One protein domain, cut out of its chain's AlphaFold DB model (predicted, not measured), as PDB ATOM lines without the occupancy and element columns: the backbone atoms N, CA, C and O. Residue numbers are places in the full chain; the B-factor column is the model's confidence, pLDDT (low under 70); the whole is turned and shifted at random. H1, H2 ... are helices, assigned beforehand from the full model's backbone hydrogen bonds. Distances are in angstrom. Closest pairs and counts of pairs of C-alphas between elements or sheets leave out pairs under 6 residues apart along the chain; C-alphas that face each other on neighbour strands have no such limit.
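This is residues 16 to 128 of the 134 residues of an uncharacterized protein of Leptospira broomii serovar Hurstbridge str. 5399 (UniProt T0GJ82). The model is an elongated body of two lobes: in one, the helices H1, H2, H6 and H7 lie roughly side by side; in the other, H3 and H5 cross at about a right angle, with the short H4 at the far end. H7, the longest helix, reaches from the first lobe to the middle, where it meets H5, and residues 41 to 49 run lengthwise from H2 to H3. The printed part has 113 residues, with seven named helices, H1 to H7 in chain order, and no named strand; the class is all helix. It is only just compact, close to loose, with a radius of gyration of the C-alphas of 15.9 A, and spans 50 by 26 by 20 A.

H7, residues 106 to 123, is 25.4 A long and ends with C-alpha 123 at (30.091, -44.636, -30.348). H6 is residues 95 to 102, H2 residues 34 to 40, and H1 residues 16 to 28, 18.3 A long, beginning with C-alpha 16 at (27.015, -59.332, -37.972). H5, residues 77 to 92, is 21.0 A long; H3, residues 50 to 65, is 22.2 A long; H4 is residues 67 to 73.

H7 and H6 form a helical hairpin, opposite ways at a shallow tilt of 17 degrees; their closest C-alphas, Ile 102 and Phe 109, are 6.1 A apart. With residues 107 to 112 alone, H7 touches H2, the same way at a shallow tilt of 18 degrees, the closest C-alphas being Met 35 and Ala 108 at 4.7 A. H1 and H2 form another helical hairpin, at a shallow tilt of 25 degrees, with the closest C-alphas, Leu 23 and Phe 37, 6.4 A apart. With residues 116 to 120 alone, H7 touches residues 85 to 89 of H5 at 71 degrees, only just about perpendicular; the closest C-alphas are those of Leu 89 and Ala 117, 6.6 A apart. H5 touches H3 about perpendicular, at 89 degrees, with C-alphas of Ala 57 and Val 84 closest at 5.4 A. H3 and H4 only just touch, and only at the corner, with 3 pairs of C-alphas within 8 A, the closest Lys 62 and Tyr 70 at 6.2 A. H3 and H7 are apart. Helix packing is part aligned, part crossed, with 3 of 6 tilted pairs shallow. Every O i to N i+4 pair is within hydrogen-bond range in H1, H2, H5 and H7, against 11 of 12 in H3, 3 of 4 in H6 and 1 of 3 in H4, where 3 of 4 O i to N i+3 pairs are.

The two C-alphas farthest apart, those of Ser 29 and Asn 75, are 50.0 A apart. The printed part has no cut. The link from H2 to H3 is short, with 9 residues; the other links are tight. The mean pLDDT of the printed part is 95.1, and no printed residue is under 70.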
ATOM      1  N   VAL A  16      28.049 -59.634 -38.975       90.62
ATOM      2  CA  VAL A  16      27.015 -59.332 -37.972       90.62
ATOM      3  C   VAL A  16      25.716 -60.055 -38.312       90.62
ATOM      4  O   VAL A  16      25.190 -60.761 -37.461       90.62
ATOM      5  N   GLU A  17      25.248 -59.957 -39.558       90.69
ATOM      6  CA  GLU A  17      24.031 -60.653 -40.006       90.69
ATOM      7  C   GLU A  17      24.158 -62.170 -39.834       90.69
ATOM      8  O   GLU A  17      23.253 -62.807 -39.305       90.69
ATOM      9  N   MET A  18      25.313 -62.742 -40.191       92.81
ATOM     10  CA  MET A  18      25.574 -64.169 -39.975       92.81
ATOM     11  C   MET A  18      25.492 -64.557 -38.493       92.81
ATOM     12  O   MET A  18      24.943 -65.608 -38.169       92.81
ATOM     13  N   LYS A  19      26.013 -63.718 -37.587       94.75
ATOM     14  CA  LYS A  19      25.980 -64.003 -36.148       94.75
ATOM     15  C   LYS A  19      24.579 -63.856 -35.553       94.75
ATOM     16  O   LYS A  19      24.210 -64.642 -34.682       94.75
ATOM     17  N   ILE A  20      23.797 -62.886 -36.030       94.75
ATOM     18  CA  ILE A  20      22.381 -62.739 -35.664       94.75
ATOM     19  C   ILE A  20      21.610 -63.993 -36.074       94.75
ATOM     20  O   ILE A  20      20.885 -64.548 -35.249       94.75
ATOM     21  N   ASP A  21      21.799 -64.473 -37.307       95.00
ATOM     22  CA  ASP A  21      21.144 -65.687 -37.802       95.00
ATOM     23  C   ASP A  21      21.500 -66.917 -36.950       95.00
ATOM     24  O   ASP A  21      20.611 -67.664 -36.543       95.00
ATOM     25  N   GLU A  22      22.786 -67.099 -36.632       97.00
ATOM     26  CA  GLU A  22      23.283 -68.202 -35.799       97.00
ATOM     27  C   GLU A  22      22.637 -68.204 -34.403       97.00
ATOM     28  O   GLU A  22      22.044 -69.204 -33.994       97.00
ATOM     29  N   LEU A  23      22.687 -67.075 -33.687       97.00
ATOM     30  CA  LEU A  23      22.103 -66.958 -32.346       97.00
ATOM     31  C   LEU A  23      20.582 -67.131 -32.369       97.00
ATOM     32  O   LEU A  23      20.002 -67.720 -31.459       97.00
ATOM     33  N   SER A  24      19.926 -66.646 -33.423       95.19
ATOM     34  CA  SER A  24      18.479 -66.788 -33.590       95.19
ATOM     35  C   SER A  24      18.070 -68.247 -33.789       95.19
ATOM     36  O   SER A  24      17.015 -68.658 -33.304       95.19
ATOM     37  N   LEU A  25      18.886 -69.038 -34.494       97.31
ATOM     38  CA  LEU A  25      18.672 -70.476 -34.643       97.31
ATOM     39  C   LEU A  25      18.868 -71.203 -33.311       97.31
ATOM     40  O   LEU A  25      17.968 -71.940 -32.918       97.31
ATOM     41  N   GLN A  26      19.959 -70.922 -32.590       97.88
ATOM     42  CA  GLN A  26      20.236 -71.509 -31.270       97.88
ATOM     43  C   GLN A  26      19.122 -71.208 -30.257       97.88
ATOM     44  O   GLN A  26      18.708 -72.073 -29.487       97.88
ATOM     45  N   LEU A  27      18.582 -69.986 -30.270       97.38
ATOM     46  CA  LEU A  27      17.463 -69.624 -29.400       97.38
ATOM     47  C   LEU A  27      16.186 -70.397 -29.774       97.38
ATOM     48  O   LEU A  27      15.463 -70.864 -28.895       97.38
ATOM     49  N   LYS A  28      15.904 -70.563 -31.075       96.56
ATOM     50  CA  LYS A  28      14.738 -71.325 -31.562       96.56
ATOM     51  C   LYS A  28      14.846 -72.820 -31.257       96.56
ATOM     52  O   LYS A  28      13.832 -73.424 -30.909       96.56
ATOM     53  N   SER A  29      16.041 -73.403 -31.366       97.19
ATOM     54  CA  SER A  29      16.310 -74.798 -30.993       97.19
ATOM     55  C   SER A  29      16.419 -75.008 -29.479       97.19
ATOM     56  O   SER A  29      16.493 -76.151 -29.036       97.19
ATOM     57  N   LYS A  30      16.341 -73.928 -28.682       96.56
ATOM     58  CA  LYS A  30      16.499 -73.917 -27.216       96.56
ATOM     59  C   LYS A  30      17.889 -74.362 -26.744       96.56
ATOM     60  O   LYS A  30      18.034 -74.789 -25.604       96.56
ATOM     61  N   GLU A  31      18.900 -74.245 -27.601       97.88
ATOM     62  CA  GLU A  31      20.306 -74.462 -27.239       97.88
ATOM     63  C   GLU A  31      20.836 -73.362 -26.316       97.88
ATOM     64  O   GLU A  31      21.717 -73.618 -25.501       97.88
ATOM     65  N   ILE A  32      20.286 -72.149 -26.428       98.25
ATOM     66  CA  ILE A  32      20.586 -71.022 -25.542       98.25
ATOM     67  C   ILE A  32      19.305 -70.452 -24.940       98.25
ATOM     68  O   ILE A  32      18.234 -70.464 -25.555       98.25
ATOM     69  N   SER A  33      19.423 -69.907 -23.734       98.00
ATOM     70  CA  SER A  33      18.354 -69.151 -23.090       98.00
ATOM     71  C   SER A  33      18.192 -67.747 -23.703       98.00
ATOM     72  O   SER A  33      19.123 -67.214 -24.312       98.00
ATOM     73  N   PRO A  34      17.037 -67.075 -23.505       98.12
ATOM     74  CA  PRO A  34      16.876 -65.674 -23.895       98.12
ATOM     75  C   PRO A  34      17.914 -64.734 -23.265       98.12
ATOM     76  O   PRO A  34      18.326 -63.775 -23.911       98.12
ATOM     77  N   MET A  35      18.355 -65.014 -22.031       98.25
ATOM     78  CA  MET A  35      19.401 -64.234 -21.360       98.25
ATOM     79  C   MET A  35      20.743 -64.382 -22.076       98.25
ATOM     80  O   MET A  35      21.342 -63.382 -22.452       98.25
ATOM     81  N   GLU A  36      21.166 -65.613 -22.368       98.00
ATOM     82  CA  GLU A  36      22.402 -65.854 -23.120       98.00
ATOM     83  C   GLU A  36      22.344 -65.278 -24.537       98.00
ATOM     84  O   GLU A  36      23.349 -64.781 -25.047       98.00
ATOM     85  N   PHE A  37      21.174 -65.323 -25.185       98.31
ATOM     86  CA  PHE A  37      20.966 -64.630 -26.451       98.31
ATOM     87  C   PHE A  37      21.224 -63.131 -26.282       98.31
ATOM     88  O   PHE A  37      22.024 -62.574 -27.028       98.31
ATOM     89  N   ALA A  38      20.607 -62.489 -25.287       98.06
ATOM     90  CA  ALA A  38      20.779 -61.063 -25.020       98.06
ATOM     91  C   ALA A  38      22.222 -60.683 -24.656       98.06
ATOM     92  O   ALA A  38      22.653 -59.597 -25.028       98.06
ATOM     93  N   GLU A  39      22.983 -61.553 -23.990       97.69
ATOM     94  CA  GLU A  39      24.407 -61.357 -23.670       97.69
ATOM     95  C   GLU A  39      25.314 -61.476 -24.902       97.69
ATOM     96  O   GLU A  39      26.260 -60.705 -25.066       97.69
ATOM     97  N   LYS A  40      25.030 -62.441 -25.783       97.50
ATOM     98  CA  LYS A  40      25.863 -62.752 -26.955       97.50
ATOM     99  C   LYS A  40      25.465 -61.960 -28.199       97.50
ATOM    100  O   LYS A  40      26.240 -61.914 -29.156       97.50
ATOM    101  N   PHE A  41      24.277 -61.350 -28.208       97.69
ATOM    102  CA  PHE A  41      23.750 -60.650 -29.376       97.69
ATOM    103  C   PHE A  41      24.716 -59.550 -29.842       97.69
ATOM    104  O   PHE A  41      25.164 -58.750 -29.006       97.69
ATOM    105  N   PRO A  42      25.059 -59.494 -31.143       96.31
ATOM    106  CA  PRO A  42      25.960 -58.480 -31.666       96.31
ATOM    107  C   PRO A  42      25.234 -57.139 -31.779       96.31
ATOM    108  O   PRO A  42      24.301 -56.973 -32.568       96.31
ATOM    109  N   ILE A  43      25.705 -56.164 -31.010       96.38
ATOM    110  CA  ILE A  43      25.225 -54.789 -31.092       96.38
ATOM    111  C   ILE A  43      26.131 -54.030 -32.042       96.38
ATOM    112  O   ILE A  43      27.346 -53.975 -31.861       96.38
ATOM    113  N   LYS A  44      25.531 -53.469 -33.084       95.19
ATOM    114  CA  LYS A  44      26.194 -52.553 -34.001       95.19
ATOM    115  C   LYS A  44      25.448 -51.236 -33.941       95.19
ATOM    116  O   LYS A  44      24.229 -51.245 -34.042       95.19
ATOM    117  N   VAL A  45      26.192 -50.144 -33.824       96.06
ATOM    118  CA  VAL A  45      25.664 -48.782 -33.912       96.06
ATOM    119  C   VAL A  45      26.219 -48.150 -35.181       96.06
ATOM    120  O   VAL A  45      27.433 -48.145 -35.410       96.06
ATOM    121  N   GLU A  46      25.333 -47.678 -36.045       94.56
ATOM    122  CA  GLU A  46      25.724 -46.949 -37.242       94.56
ATOM    123  C   GLU A  46      26.269 -45.566 -36.878       94.56
ATOM    124  O   GLU A  46      25.869 -44.958 -35.884       94.56
ATOM    125  N   LYS A  47      27.232 -45.085 -37.668       93.25
ATOM    126  CA  LYS A  47      27.909 -43.810 -37.429       93.25
ATOM    127  C   LYS A  47      27.376 -42.742 -38.370       93.25
ATOM    128  O   LYS A  47      27.355 -42.951 -39.578       93.25
ATOM    129  N   MET A  48      27.034 -41.598 -37.800       94.00
ATOM    130  CA  MET A  48      26.594 -40.395 -38.489       94.00
ATOM    131  C   MET A  48      27.208 -39.172 -37.790       94.00
ATOM    132  O   MET A  48      27.361 -39.197 -36.566       94.00
ATOM    133  N   PRO A  49      27.591 -38.110 -38.517       94.50
ATOM    134  CA  PRO A  49      28.044 -36.868 -37.896       94.50
ATOM    135  C   PRO A  49      26.991 -36.284 -36.942       94.50
ATOM    136  O   PRO A  49      25.790 -36.377 -37.197       94.50
ATOM    137  N   LYS A  50      27.433 -35.658 -35.844       93.56
ATOM    138  CA  LYS A  50      26.543 -35.077 -34.818       93.56
ATOM    139  C   LYS A  50      25.601 -34.031 -35.423       93.56
ATOM    140  O   LYS A  50      24.426 -33.966 -35.066       93.56
ATOM    141  N   GLU A  51      26.130 -33.242 -36.349       94.25
ATOM    142  CA  GLU A  51      25.464 -32.137 -37.033       94.25
ATOM    143  C   GLU A  51      24.327 -32.622 -37.942       94.25
ATOM    144  O   GLU A  51      23.364 -31.891 -38.154       94.25
ATOM    145  N   GLU A  52      24.408 -33.860 -38.437       95.75
ATOM    146  CA  GLU A  52      23.356 -34.509 -39.228       95.75
ATOM    147  C   GLU A  52      22.374 -35.278 -38.334       95.75
ATOM    148  O   GLU A  52      21.159 -35.229 -38.539       95.75
ATOM    149  N   LEU A  53      22.893 -35.946 -37.301       95.69
ATOM    150  CA  LEU A  53      22.115 -36.806 -36.417       95.69
ATOM    151  C   LEU A  53      21.049 -36.036 -35.627       95.69
ATOM    152  O   LEU A  53      19.901 -36.477 -35.547       95.69
ATOM    153  N   ILE A  54      21.410 -34.885 -35.047       95.25
ATOM    154  CA  ILE A  54      20.495 -34.108 -34.196       95.25
ATOM    155  C   ILE A  54      19.262 -33.623 -34.985       95.25
ATOM    156  O   ILE A  54      18.141 -33.894 -34.541       95.25
ATOM    157  N   PRO A  55      19.400 -32.957 -36.153       96.50
ATOM    158  CA  PRO A  55      18.244 -32.535 -36.945       96.50
ATOM    159  C   PRO A  55      17.334 -33.688 -37.373       96.50
ATOM    160  O   PRO A  55      16.109 -33.534 -37.354       96.50
ATOM    161  N   ILE A  56      17.905 -34.842 -37.737       97.50
ATOM    162  CA  ILE A  56      17.131 -36.019 -38.148       97.50
ATOM    163  C   ILE A  56      16.327 -36.563 -36.965       97.50
ATOM    164  O   ILE A  56      15.113 -36.732 -37.085       97.50
ATOM    165  N   ALA A  57      16.961 -36.751 -35.805       97.00
ATOM    166  CA  ALA A  57      16.287 -37.222 -34.596       97.00
ATOM    167  C   ALA A  57      15.135 -36.290 -34.179       97.00
ATOM    168  O   ALA A  57      14.023 -36.740 -33.901       97.00
ATOM    169  N   VAL A  58      15.368 -34.973 -34.213       96.75
ATOM    170  CA  VAL A  58      14.339 -33.961 -33.930       96.75
ATOM    171  C   VAL A  58      13.191 -34.015 -34.941       96.75
ATOM    172  O   VAL A  58      12.028 -33.859 -34.561       96.75
ATOM    173  N   THR A  59      13.492 -34.226 -36.222       97.12
ATOM    174  CA  THR A  59      12.472 -34.346 -37.273       97.12
ATOM    175  C   THR A  59      11.586 -35.561 -37.026       97.12
ATOM    176  O   THR A  59      10.368 -35.413 -36.944       97.12
ATOM    177  N   VAL A  60      12.184 -36.725 -36.767       96.50
ATOM    178  CA  VAL A  60      11.445 -37.956 -36.446       96.50
ATOM    179  C   VAL A  60      10.606 -37.802 -35.174       96.50
ATOM    180  O   VAL A  60       9.456 -38.246 -35.129       96.50
ATOM    181  N   TYR A  61      11.113 -37.104 -34.154       96.00
ATOM    182  CA  TYR A  61      10.330 -36.799 -32.955       96.00
ATOM    183  C   TYR A  61       9.106 -35.924 -33.262       96.00
ATOM    184  O   TYR A  61       8.007 -36.194 -32.772       96.00
ATOM    185  N   LYS A  62       9.270 -34.878 -34.084       96.75
ATOM    186  CA  LYS A  62       8.161 -34.008 -34.509       96.75
ATOM    187  C   LYS A  62       7.118 -34.777 -35.312       96.75
ATOM    188  O   LYS A  62       5.932 -34.547 -35.101       96.75
ATOM    189  N   GLU A  63       7.541 -35.679 -36.191       95.62
ATOM    190  CA  GLU A  63       6.636 -36.543 -36.959       95.62
ATOM    191  C   GLU A  63       5.858 -37.500 -36.046       95.62
ATOM    192  O   GLU A  63       4.651 -37.666 -36.206       95.62
ATOM    193  N   THR A  64       6.526 -38.071 -35.042       94.00
ATOM    194  CA  THR A  64       5.941 -39.085 -34.149       94.00
ATOM    195  C   THR A  64       5.030 -38.480 -33.078       94.00
ATOM    196  O   THR A  64       3.992 -39.046 -32.739       94.00
ATOM    197  N   HIS A  65       5.399 -37.325 -32.520       93.50
ATOM    198  CA  HIS A  65       4.717 -36.734 -31.363       93.50
ATOM    199  C   HIS A  65       4.073 -35.369 -31.622       93.50
ATOM    200  O   HIS A  65       3.383 -34.832 -30.748       93.50
ATOM    201  N   GLY A  66       4.288 -34.800 -32.804       93.88
ATOM    202  CA  GLY A  66       3.755 -33.511 -33.211       93.88
ATOM    203  C   GLY A  66       4.611 -32.316 -32.785       93.88
ATOM    204  O   GLY A  66       5.196 -32.251 -31.699       93.88
ATOM    205  N   GLU A  67       4.596 -31.283 -33.627       94.25
ATOM    206  CA  GLU A  67       5.360 -30.045 -33.437       94.25
ATOM    207  C   GLU A  67       5.012 -29.312 -32.128       94.25
ATOM    208  O   GLU A  67       5.879 -28.715 -31.491       94.25
ATOM    209  N   LYS A  68       3.750 -29.391 -31.676       94.50
ATOM    210  CA  LYS A  68       3.315 -28.785 -30.404       94.50
ATOM    211  C   LYS A  68       4.057 -29.366 -29.202       94.50
ATOM    212  O   LYS A  68       4.330 -28.626 -28.261       94.50
ATOM    213  N   LYS A  69       4.357 -30.670 -29.211       92.75
ATOM    214  CA  LYS A  69       5.086 -31.319 -28.117       92.75
ATOM    215  C   LYS A  69       6.554 -30.906 -28.150       92.75
ATOM    216  O   LYS A  69       7.082 -30.499 -27.123       92.75
ATOM    217  N   TYR A  70       7.155 -30.879 -29.341       94.81
ATOM    218  CA  TYR A  70       8.520 -30.389 -29.533       94.81
ATOM    219  C   TYR A  70       8.705 -28.938 -29.062       94.81
ATOM    220  O   TYR A  70       9.641 -28.649 -28.325       94.81
ATOM    221  N   LYS A  71       7.787 -28.021 -29.403       94.94
ATOM    222  CA  LYS A  71       7.879 -26.604 -28.996       94.94
ATOM    223  C   LYS A  71       7.979 -26.396 -27.482       94.94
ATOM    224  O   LYS A  71       8.531 -25.385 -27.060       94.94
ATOM    225  N   LYS A  72       7.469 -27.334 -26.675       95.31
ATOM    226  CA  LYS A  72       7.565 -27.280 -25.208       95.31
ATOM    227  C   LYS A  72       8.961 -27.616 -24.683       95.31
ATOM    228  O   LYS A  72       9.303 -27.154 -23.605       95.31
ATOM    229  N   ILE A  73       9.730 -28.402 -25.431       94.00
ATOM    230  CA  ILE A  73      11.029 -28.947 -25.005       94.00
ATOM    231  C   ILE A  73      12.204 -28.447 -25.857       94.00
ATOM    232  O   ILE A  73      13.345 -28.764 -25.573       94.00
ATOM    233  N   GLN A  74      11.956 -27.657 -26.904       91.88
ATOM    234  CA  GLN A  74      12.982 -27.261 -27.882       91.88
ATOM    235  C   GLN A  74      14.166 -26.465 -27.305       91.88
ATOM    236  O   GLN A  74      15.212 -26.402 -27.942       91.88
ATOM    237  N   ASN A  75      13.987 -25.842 -26.138       92.25
ATOM    238  CA  ASN A  75      15.022 -25.076 -25.439       92.25
ATOM    239  C   ASN A  75      15.637 -25.855 -24.263       92.25
ATOM    240  O   ASN A  75      16.477 -25.315 -23.552       92.25
ATOM    241  N   ASP A  76      15.192 -27.091 -24.038       92.62
ATOM    242  CA  ASP A  76      15.704 -27.985 -23.007       92.62
ATOM    243  C   ASP A  76      16.745 -28.909 -23.646       92.62
ATOM    244  O   ASP A  76      16.422 -29.805 -24.430       92.62
ATOM    245  N   PHE A  77      18.017 -28.639 -23.352       89.12
ATOM    246  CA  PHE A  77      19.131 -29.385 -23.927       89.12
ATOM    247  C   PHE A  77      19.081 -30.870 -23.550       89.12
ATOM    248  O   PHE A  77      19.277 -31.716 -24.424       89.12
ATOM    249  N   ASP A  78      18.752 -31.192 -22.299       90.12
ATOM    250  CA  ASP A  78      18.671 -32.575 -21.830       90.12
ATOM    251  C   ASP A  78      17.522 -33.315 -22.523       90.12
ATOM    252  O   ASP A  78      17.686 -34.462 -22.952       90.12
ATOM    253  N   ALA A  79      16.388 -32.643 -22.749       92.19
ATOM    254  CA  ALA A  79      15.288 -33.210 -23.525       92.19
ATOM    255  C   ALA A  79      15.681 -33.483 -24.987       92.19
ATOM    256  O   ALA A  79      15.311 -34.523 -25.538       92.19
ATOM    257  N   ILE A  80      16.451 -32.591 -25.624       93.56
ATOM    258  CA  ILE A  80      16.969 -32.823 -26.982       93.56
ATOM    259  C   ILE A  80      17.949 -33.999 -27.002       93.56
ATOM    260  O   ILE A  80      17.842 -34.859 -27.878       93.56
ATOM    261  N   ILE A  81      18.869 -34.091 -26.038       93.12
ATOM    262  CA  ILE A  81      19.774 -35.242 -25.922       93.12
ATOM    263  C   ILE A  81      18.984 -36.538 -25.708       93.12
ATOM    264  O   ILE A  81      19.295 -37.548 -26.342       93.12
ATOM    265  N   GLY A  82      17.921 -36.510 -24.900       93.62
ATOM    266  CA  GLY A  82      16.997 -37.630 -24.718       93.62
ATOM    267  C   GLY A  82      16.375 -38.109 -26.033       93.62
ATOM    268  O   GLY A  82      16.421 -39.302 -26.331       93.62
ATOM    269  N   ILE A  83      15.891 -37.181 -26.867       95.25
ATOM    270  CA  ILE A  83      15.366 -37.493 -28.207       95.25
ATOM    271  C   ILE A  83      16.423 -38.190 -29.065       95.25
ATOM    272  O   ILE A  83      16.132 -39.177 -29.740       95.25
ATOM    273  N   VAL A  84      17.658 -37.686 -29.053       95.88
ATOM    274  CA  VAL A  84      18.730 -38.258 -29.873       95.88
ATOM    275  C   VAL A  84      19.131 -39.646 -29.374       95.88
ATOM    276  O   VAL A  84      19.326 -40.541 -30.194       95.88
ATOM    277  N   ARG A  85      19.209 -39.863 -28.055       95.00
ATOM    278  CA  ARG A  85      19.462 -41.191 -27.467       95.00
ATOM    279  C   ARG A  85      18.418 -42.202 -27.927       95.00
ATOM    280  O   ARG A  85      18.777 -43.285 -28.385       95.00
ATOM    281  N   GLU A  86      17.142 -41.834 -27.837       93.75
ATOM    282  CA  GLU A  86      16.034 -42.691 -28.259       93.75
ATOM    283  C   GLU A  86      16.106 -42.993 -29.763       93.75
ATOM    284  O   GLU A  86      15.988 -44.147 -30.179       93.75
ATOM    285  N   PHE A  87      16.393 -41.974 -30.579       96.31
ATOM    286  CA  PHE A  87      16.567 -42.137 -32.017       96.31
ATOM    287  C   PHE A  87      17.715 -43.099 -32.356       96.31
ATOM    288  O   PHE A  87      17.528 -44.024 -33.149       96.31
ATOM    289  N   VAL A  88      18.889 -42.923 -31.742       96.56
ATOM    290  CA  VAL A  88      20.041 -43.803 -31.970       96.56
ATOM    291  C   VAL A  88      19.687 -45.235 -31.592       96.56
ATOM    292  O   VAL A  88      19.859 -46.131 -32.417       96.56
ATOM    293  N   LEU A  89      19.123 -45.448 -30.400       94.75
ATOM    294  CA  LEU A  89      18.711 -46.769 -29.926       94.75
ATOM    295  C   LEU A  89      17.755 -47.467 -30.898       94.75
ATOM    296  O   LEU A  89      17.974 -48.630 -31.238       94.75
ATOM    297  N   MET A  90      16.719 -46.769 -31.364       91.06
ATOM    298  CA  MET A  90      15.663 -47.375 -32.178       91.06
ATOM    299  C   MET A  90      16.027 -47.561 -33.650       91.06
ATOM    300  O   MET A  90      15.586 -48.538 -34.260       91.06
ATOM    301  N   TYR A  91      16.784 -46.629 -34.233       94.06
ATOM    302  CA  TYR A  91      16.983 -46.563 -35.684       94.06
ATOM    303  C   TYR A  91      18.417 -46.805 -36.126       94.06
ATOM    304  O   TYR A  91      18.639 -47.141 -37.286       94.06
ATOM    305  N   MET A  92      19.384 -46.634 -35.230       96.19
ATOM    306  CA  MET A  92      20.801 -46.736 -35.569       96.19
ATOM    307  C   MET A  92      21.482 -47.946 -34.949       96.19
ATOM    308  O   MET A  92      22.672 -48.145 -35.190       96.19
ATOM    309  N   THR A  93      20.758 -48.757 -34.173       96.19
ATOM    310  CA  THR A  93      21.302 -49.982 -33.587       96.19
ATOM    311  C   THR A  93      20.620 -51.240 -34.096       96.19
ATOM    312  O   THR A  93      19.482 -51.209 -34.557       96.19
ATOM    313  N   THR A  94      21.294 -52.376 -33.915       95.62
ATOM    314  CA  THR A  94      20.714 -53.707 -34.150       95.62
ATOM    315  C   THR A  94      19.738 -54.169 -33.049       95.62
ATOM    316  O   THR A  94      19.362 -55.343 -32.990       95.62
ATOM    317  N   LEU A  95      19.330 -53.279 -32.130       95.69
ATOM    318  CA  LEU A  95      18.407 -53.598 -31.033       95.69
ATOM    319  C   LEU A  95      17.075 -54.142 -31.555       95.69
ATOM    320  O   LEU A  95      16.525 -55.081 -30.977       95.69
ATOM    321  N   ARG A  96      16.561 -53.588 -32.661       93.31
ATOM    322  CA  ARG A  96      15.275 -53.996 -33.238       93.31
ATOM    323  C   ARG A  96      15.303 -55.444 -33.719       93.31
ATOM    324  O   ARG A  96      14.322 -56.164 -33.534       93.31
ATOM    325  N   GLU A  97      16.404 -55.873 -34.320       94.25
ATOM    326  CA  GLU A  97      16.631 -57.237 -34.777       94.25
ATOM    327  C   GLU A  97      16.620 -58.189 -33.585       94.25
ATOM    328  O   GLU A  97      15.892 -59.177 -33.607       94.25
ATOM    329  N   GLY A  98      17.342 -57.864 -32.510       94.25
ATOM    330  CA  GLY A  98      17.357 -58.687 -31.298       94.25
ATOM    331  C   GLY A  98      15.997 -58.733 -30.595       94.25
ATOM    332  O   GLY A  98      15.531 -59.811 -30.221       94.25
ATOM    333  N   TYR A  99      15.307 -57.591 -30.493       93.94
ATOM    334  CA  TYR A  99      13.976 -57.474 -29.889       93.94
ATOM    335  C   TYR A  99      12.974 -58.467 -30.486       93.94
ATOM    336  O   TYR A  99      12.221 -59.100 -29.747       93.94
ATOM    337  N   GLN A 100      12.986 -58.676 -31.806       95.00
ATOM    338  CA  GLN A 100      12.048 -59.592 -32.465       95.00
ATOM    339  C   GLN A 100      12.084 -61.017 -31.893       95.00
ATOM    340  O   GLN A 100      11.051 -61.692 -31.888       95.00
ATOM    341  N   PHE A 101      13.236 -61.449 -31.375       96.00
ATOM    342  CA  PHE A 101      13.443 -62.793 -30.846       96.00
ATOM    343  C   PHE A 101      13.145 -62.918 -29.349       96.00
ATOM    344  O   PHE A 101      12.694 -63.976 -28.910       96.00
ATOM    345  N   ILE A 102      13.346 -61.850 -28.572       96.06
ATOM    346  CA  ILE A 102      13.241 -61.884 -27.101       96.06
ATOM    347  C   ILE A 102      12.161 -60.967 -26.514       96.06
ATOM    348  O   ILE A 102      12.050 -60.887 -25.298       96.06
ATOM    349  N   LYS A 103      11.301 -60.341 -27.330       93.12
ATOM    350  CA  LYS A 103      10.241 -59.404 -26.889       93.12
ATOM    351  C   LYS A 103       9.261 -59.909 -25.822       93.12
ATOM    352  O   LYS A 103       8.511 -59.117 -25.277       93.12
ATOM    353  N   LYS A 104       9.192 -61.223 -25.585       94.88
ATOM    354  CA  LYS A 104       8.345 -61.833 -24.541       94.88
ATOM    355  C   LYS A 104       9.100 -62.089 -23.229       94.88
ATOM    356  O   LYS A 104       8.526 -62.653 -22.306       94.88
ATOM    357  N   ASN A 105      10.395 -61.780 -23.180       96.81
ATOM    358  CA  ASN A 105      11.248 -61.967 -22.017       96.81
ATOM    359  C   ASN A 105      11.809 -60.610 -21.586       96.81
ATOM    360  O   ASN A 105      12.833 -60.159 -22.098       96.81
ATOM    361  N   ASP A 106      11.130 -59.980 -20.631       96.12
ATOM    362  CA  ASP A 106      11.426 -58.609 -20.206       96.12
ATOM    363  C   ASP A 106      12.849 -58.456 -19.662       96.12
ATOM    364  O   ASP A 106      13.513 -57.465 -19.944       96.12
ATOM    365  N   LYS A 107      13.358 -59.462 -18.937       97.75
ATOM    366  CA  LYS A 107      14.718 -59.435 -18.376       97.75
ATOM    367  C   LYS A 107      15.784 -59.461 -19.468       97.75
ATOM    368  O   LYS A 107      16.704 -58.646 -19.451       97.75
ATOM    369  N   ALA A 108      15.643 -60.368 -20.431       97.81
ATOM    370  CA  ALA A 108      16.561 -60.458 -21.561       97.81
ATOM    371  C   ALA A 108      16.490 -59.197 -22.428       97.81
ATOM    372  O   ALA A 108      17.516 -58.688 -22.877       97.81
ATOM    373  N   PHE A 109      15.287 -58.664 -22.642       96.69
ATOM    374  CA  PHE A 109      15.116 -57.444 -23.416       96.69
ATOM    375  C   PHE A 109      15.699 -56.211 -22.710       96.69
ATOM    376  O   PHE A 109      16.373 -55.411 -23.359       96.69
ATOM    377  N   ALA A 110      15.521 -56.085 -21.393       96.69
ATOM    378  CA  ALA A 110      16.138 -55.026 -20.598       96.69
ATOM    379  C   ALA A 110      17.669 -55.075 -20.694       96.69
ATOM    380  O   ALA A 110      18.296 -54.055 -20.970       96.69
ATOM    381  N   LEU A 111      18.267 -56.267 -20.572       97.81
ATOM    382  CA  LEU A 111      19.708 -56.444 -20.751       97.81
ATOM    383  C   LEU A 111      20.167 -56.031 -22.155       97.81
ATOM    384  O   LEU A 111      21.145 -55.299 -22.294       97.81
ATOM    385  N   LEU A 112      19.469 -56.480 -23.201       97.44
ATOM    386  CA  LEU A 112      19.823 -56.128 -24.576       97.44
ATOM    387  C   LEU A 112      19.740 -54.611 -24.811       97.44
ATOM    388  O   LEU A 112      20.604 -54.044 -25.477       97.44
ATOM    389  N   THR A 113      18.724 -53.965 -24.240       96.06
ATOM    390  CA  THR A 113      18.524 -52.513 -24.326       96.06
ATOM    391  C   THR A 113      19.643 -51.762 -23.613       96.06
ATOM    392  O   THR A 113      20.202 -50.835 -24.194       96.06
ATOM    393  N   GLN A 114      20.030 -52.196 -22.409       95.94
ATOM    394  CA  GLN A 114      21.151 -51.602 -21.679       95.94
ATOM    395  C   GLN A 114      22.448 -51.707 -22.483       95.94
ATOM    396  O   GLN A 114      23.111 -50.704 -22.722       95.94
ATOM    397  N   ARG A 115      22.759 -52.900 -23.001       97.19
ATOM    398  CA  ARG A 115      23.947 -53.098 -23.841       97.19
ATOM    399  C   ARG A 115      23.911 -52.214 -25.097       97.19
ATOM    400  O   ARG A 115      24.955 -51.742 -25.542       97.19
ATOM    401  N   ALA A 116      22.730 -51.988 -25.682       96.94
ATOM    402  CA  ALA A 116      22.573 -51.106 -26.838       96.94
ATOM    403  C   ALA A 116      22.806 -49.637 -26.473       96.94
ATOM    404  O   ALA A 116      23.414 -48.905 -27.256       96.94
ATOM    405  N   ALA A 117      22.369 -49.219 -25.285       95.19
ATOM    406  CA  ALA A 117      22.611 -47.882 -24.757       95.19
ATOM    407  C   ALA A 117      24.103 -47.657 -24.486       95.19
ATOM    408  O   ALA A 117      24.664 -46.675 -24.976       95.19
ATOM    409  N   ASP A 118      24.758 -48.608 -23.819       95.12
ATOM    410  CA  ASP A 118      26.191 -48.555 -23.518       95.12
ATOM    411  C   ASP A 118      27.023 -48.447 -24.805       95.12
ATOM    412  O   ASP A 118      27.904 -47.594 -24.933       95.12
ATOM    413  N   GLU A 119      26.710 -49.270 -25.810       96.31
ATOM    414  CA  GLU A 119      27.402 -49.240 -27.099       96.31
ATOM    415  C   GLU A 119      27.121 -47.938 -27.869       96.31
ATOM    416  O   GLU A 119      28.016 -47.392 -28.521       96.31
ATOM    417  N   SER A 120      25.904 -47.395 -27.760       96.12
ATOM    418  CA  SER A 120      25.550 -46.099 -28.350       96.12
ATOM    419  C   SER A 120      26.373 -44.968 -27.740       96.12
ATOM    420  O   SER A 120      26.886 -44.132 -28.479       96.12
ATOM    421  N   MET A 121      26.580 -44.969 -26.421       94.00
ATOM    422  CA  MET A 121      27.440 -43.993 -25.736       94.00
ATOM    423  C   MET A 121      28.918 -44.208 -26.044       94.00
ATOM    424  O   MET A 121      29.662 -43.244 -26.185       94.00
ATOM    425  N   ARG A 122      29.358 -45.456 -26.238       94.56
ATOM    426  CA  ARG A 122      30.723 -45.737 -26.703       94.56
ATOM    427  C   ARG A 122      30.986 -45.140 -28.091       94.56
ATOM    428  O   ARG A 122      32.090 -44.670 -28.362       94.56
ATOM    429  N   VAL A 123      29.994 -45.181 -28.982       95.06
ATOM    430  CA  VAL A 123      30.091 -44.636 -30.348       95.06
ATOM    431  C   VAL A 123      29.867 -43.123 -30.388       95.06
ATOM    432  O   VAL A 123      30.554 -42.436 -31.146       95.06
ATOM    433  N   TYR A 124      28.976 -42.608 -29.545       94.00
ATOM    434  CA  TYR A 124      28.653 -41.192 -29.400       94.00
ATOM    435  C   TYR A 124      28.854 -40.738 -27.945       94.00
ATOM    436  O   TYR A 124      27.876 -40.575 -27.216       94.00
ATOM    437  N   PRO A 125      30.100 -40.484 -27.498       91.88
ATOM    438  CA  PRO A 125      30.381 -40.162 -26.094       91.88
ATOM    439  C   PRO A 125      29.626 -38.944 -25.557       91.88
ATOM    440  O   PRO A 125      29.250 -38.917 -24.391       91.88
ATOM    441  N   TRP A 126      29.322 -37.966 -26.409       91.06
ATOM    442  CA  TRP A 126      28.532 -36.782 -26.049       91.06
ATOM    443  C   TRP A 126      27.066 -37.102 -25.706       91.06
ATOM    444  O   TRP A 126      26.384 -36.272 -25.118       91.06
ATOM    445  N   LEU A 127      26.572 -38.305 -26.025       90.50
ATOM    446  CA  LEU A 127      25.285 -38.792 -25.526       90.50
ATOM    447  C   LEU A 127      25.365 -39.272 -24.075       90.50
ATOM    448  O   LEU A 127      24.322 -39.584 -23.523       90.50
ATOM    449  N   SER A 128      26.537 -39.364 -23.445       84.19
ATOM    450  CA  SER A 128      26.661 -39.781 -22.037       84.19
ATOM    451  C   SER A 128      26.597 -38.619 -21.041       84.19
ATOM    452  O   SER A 128      26.409 -38.855 -19.850       84.19
TER     453      SER A 128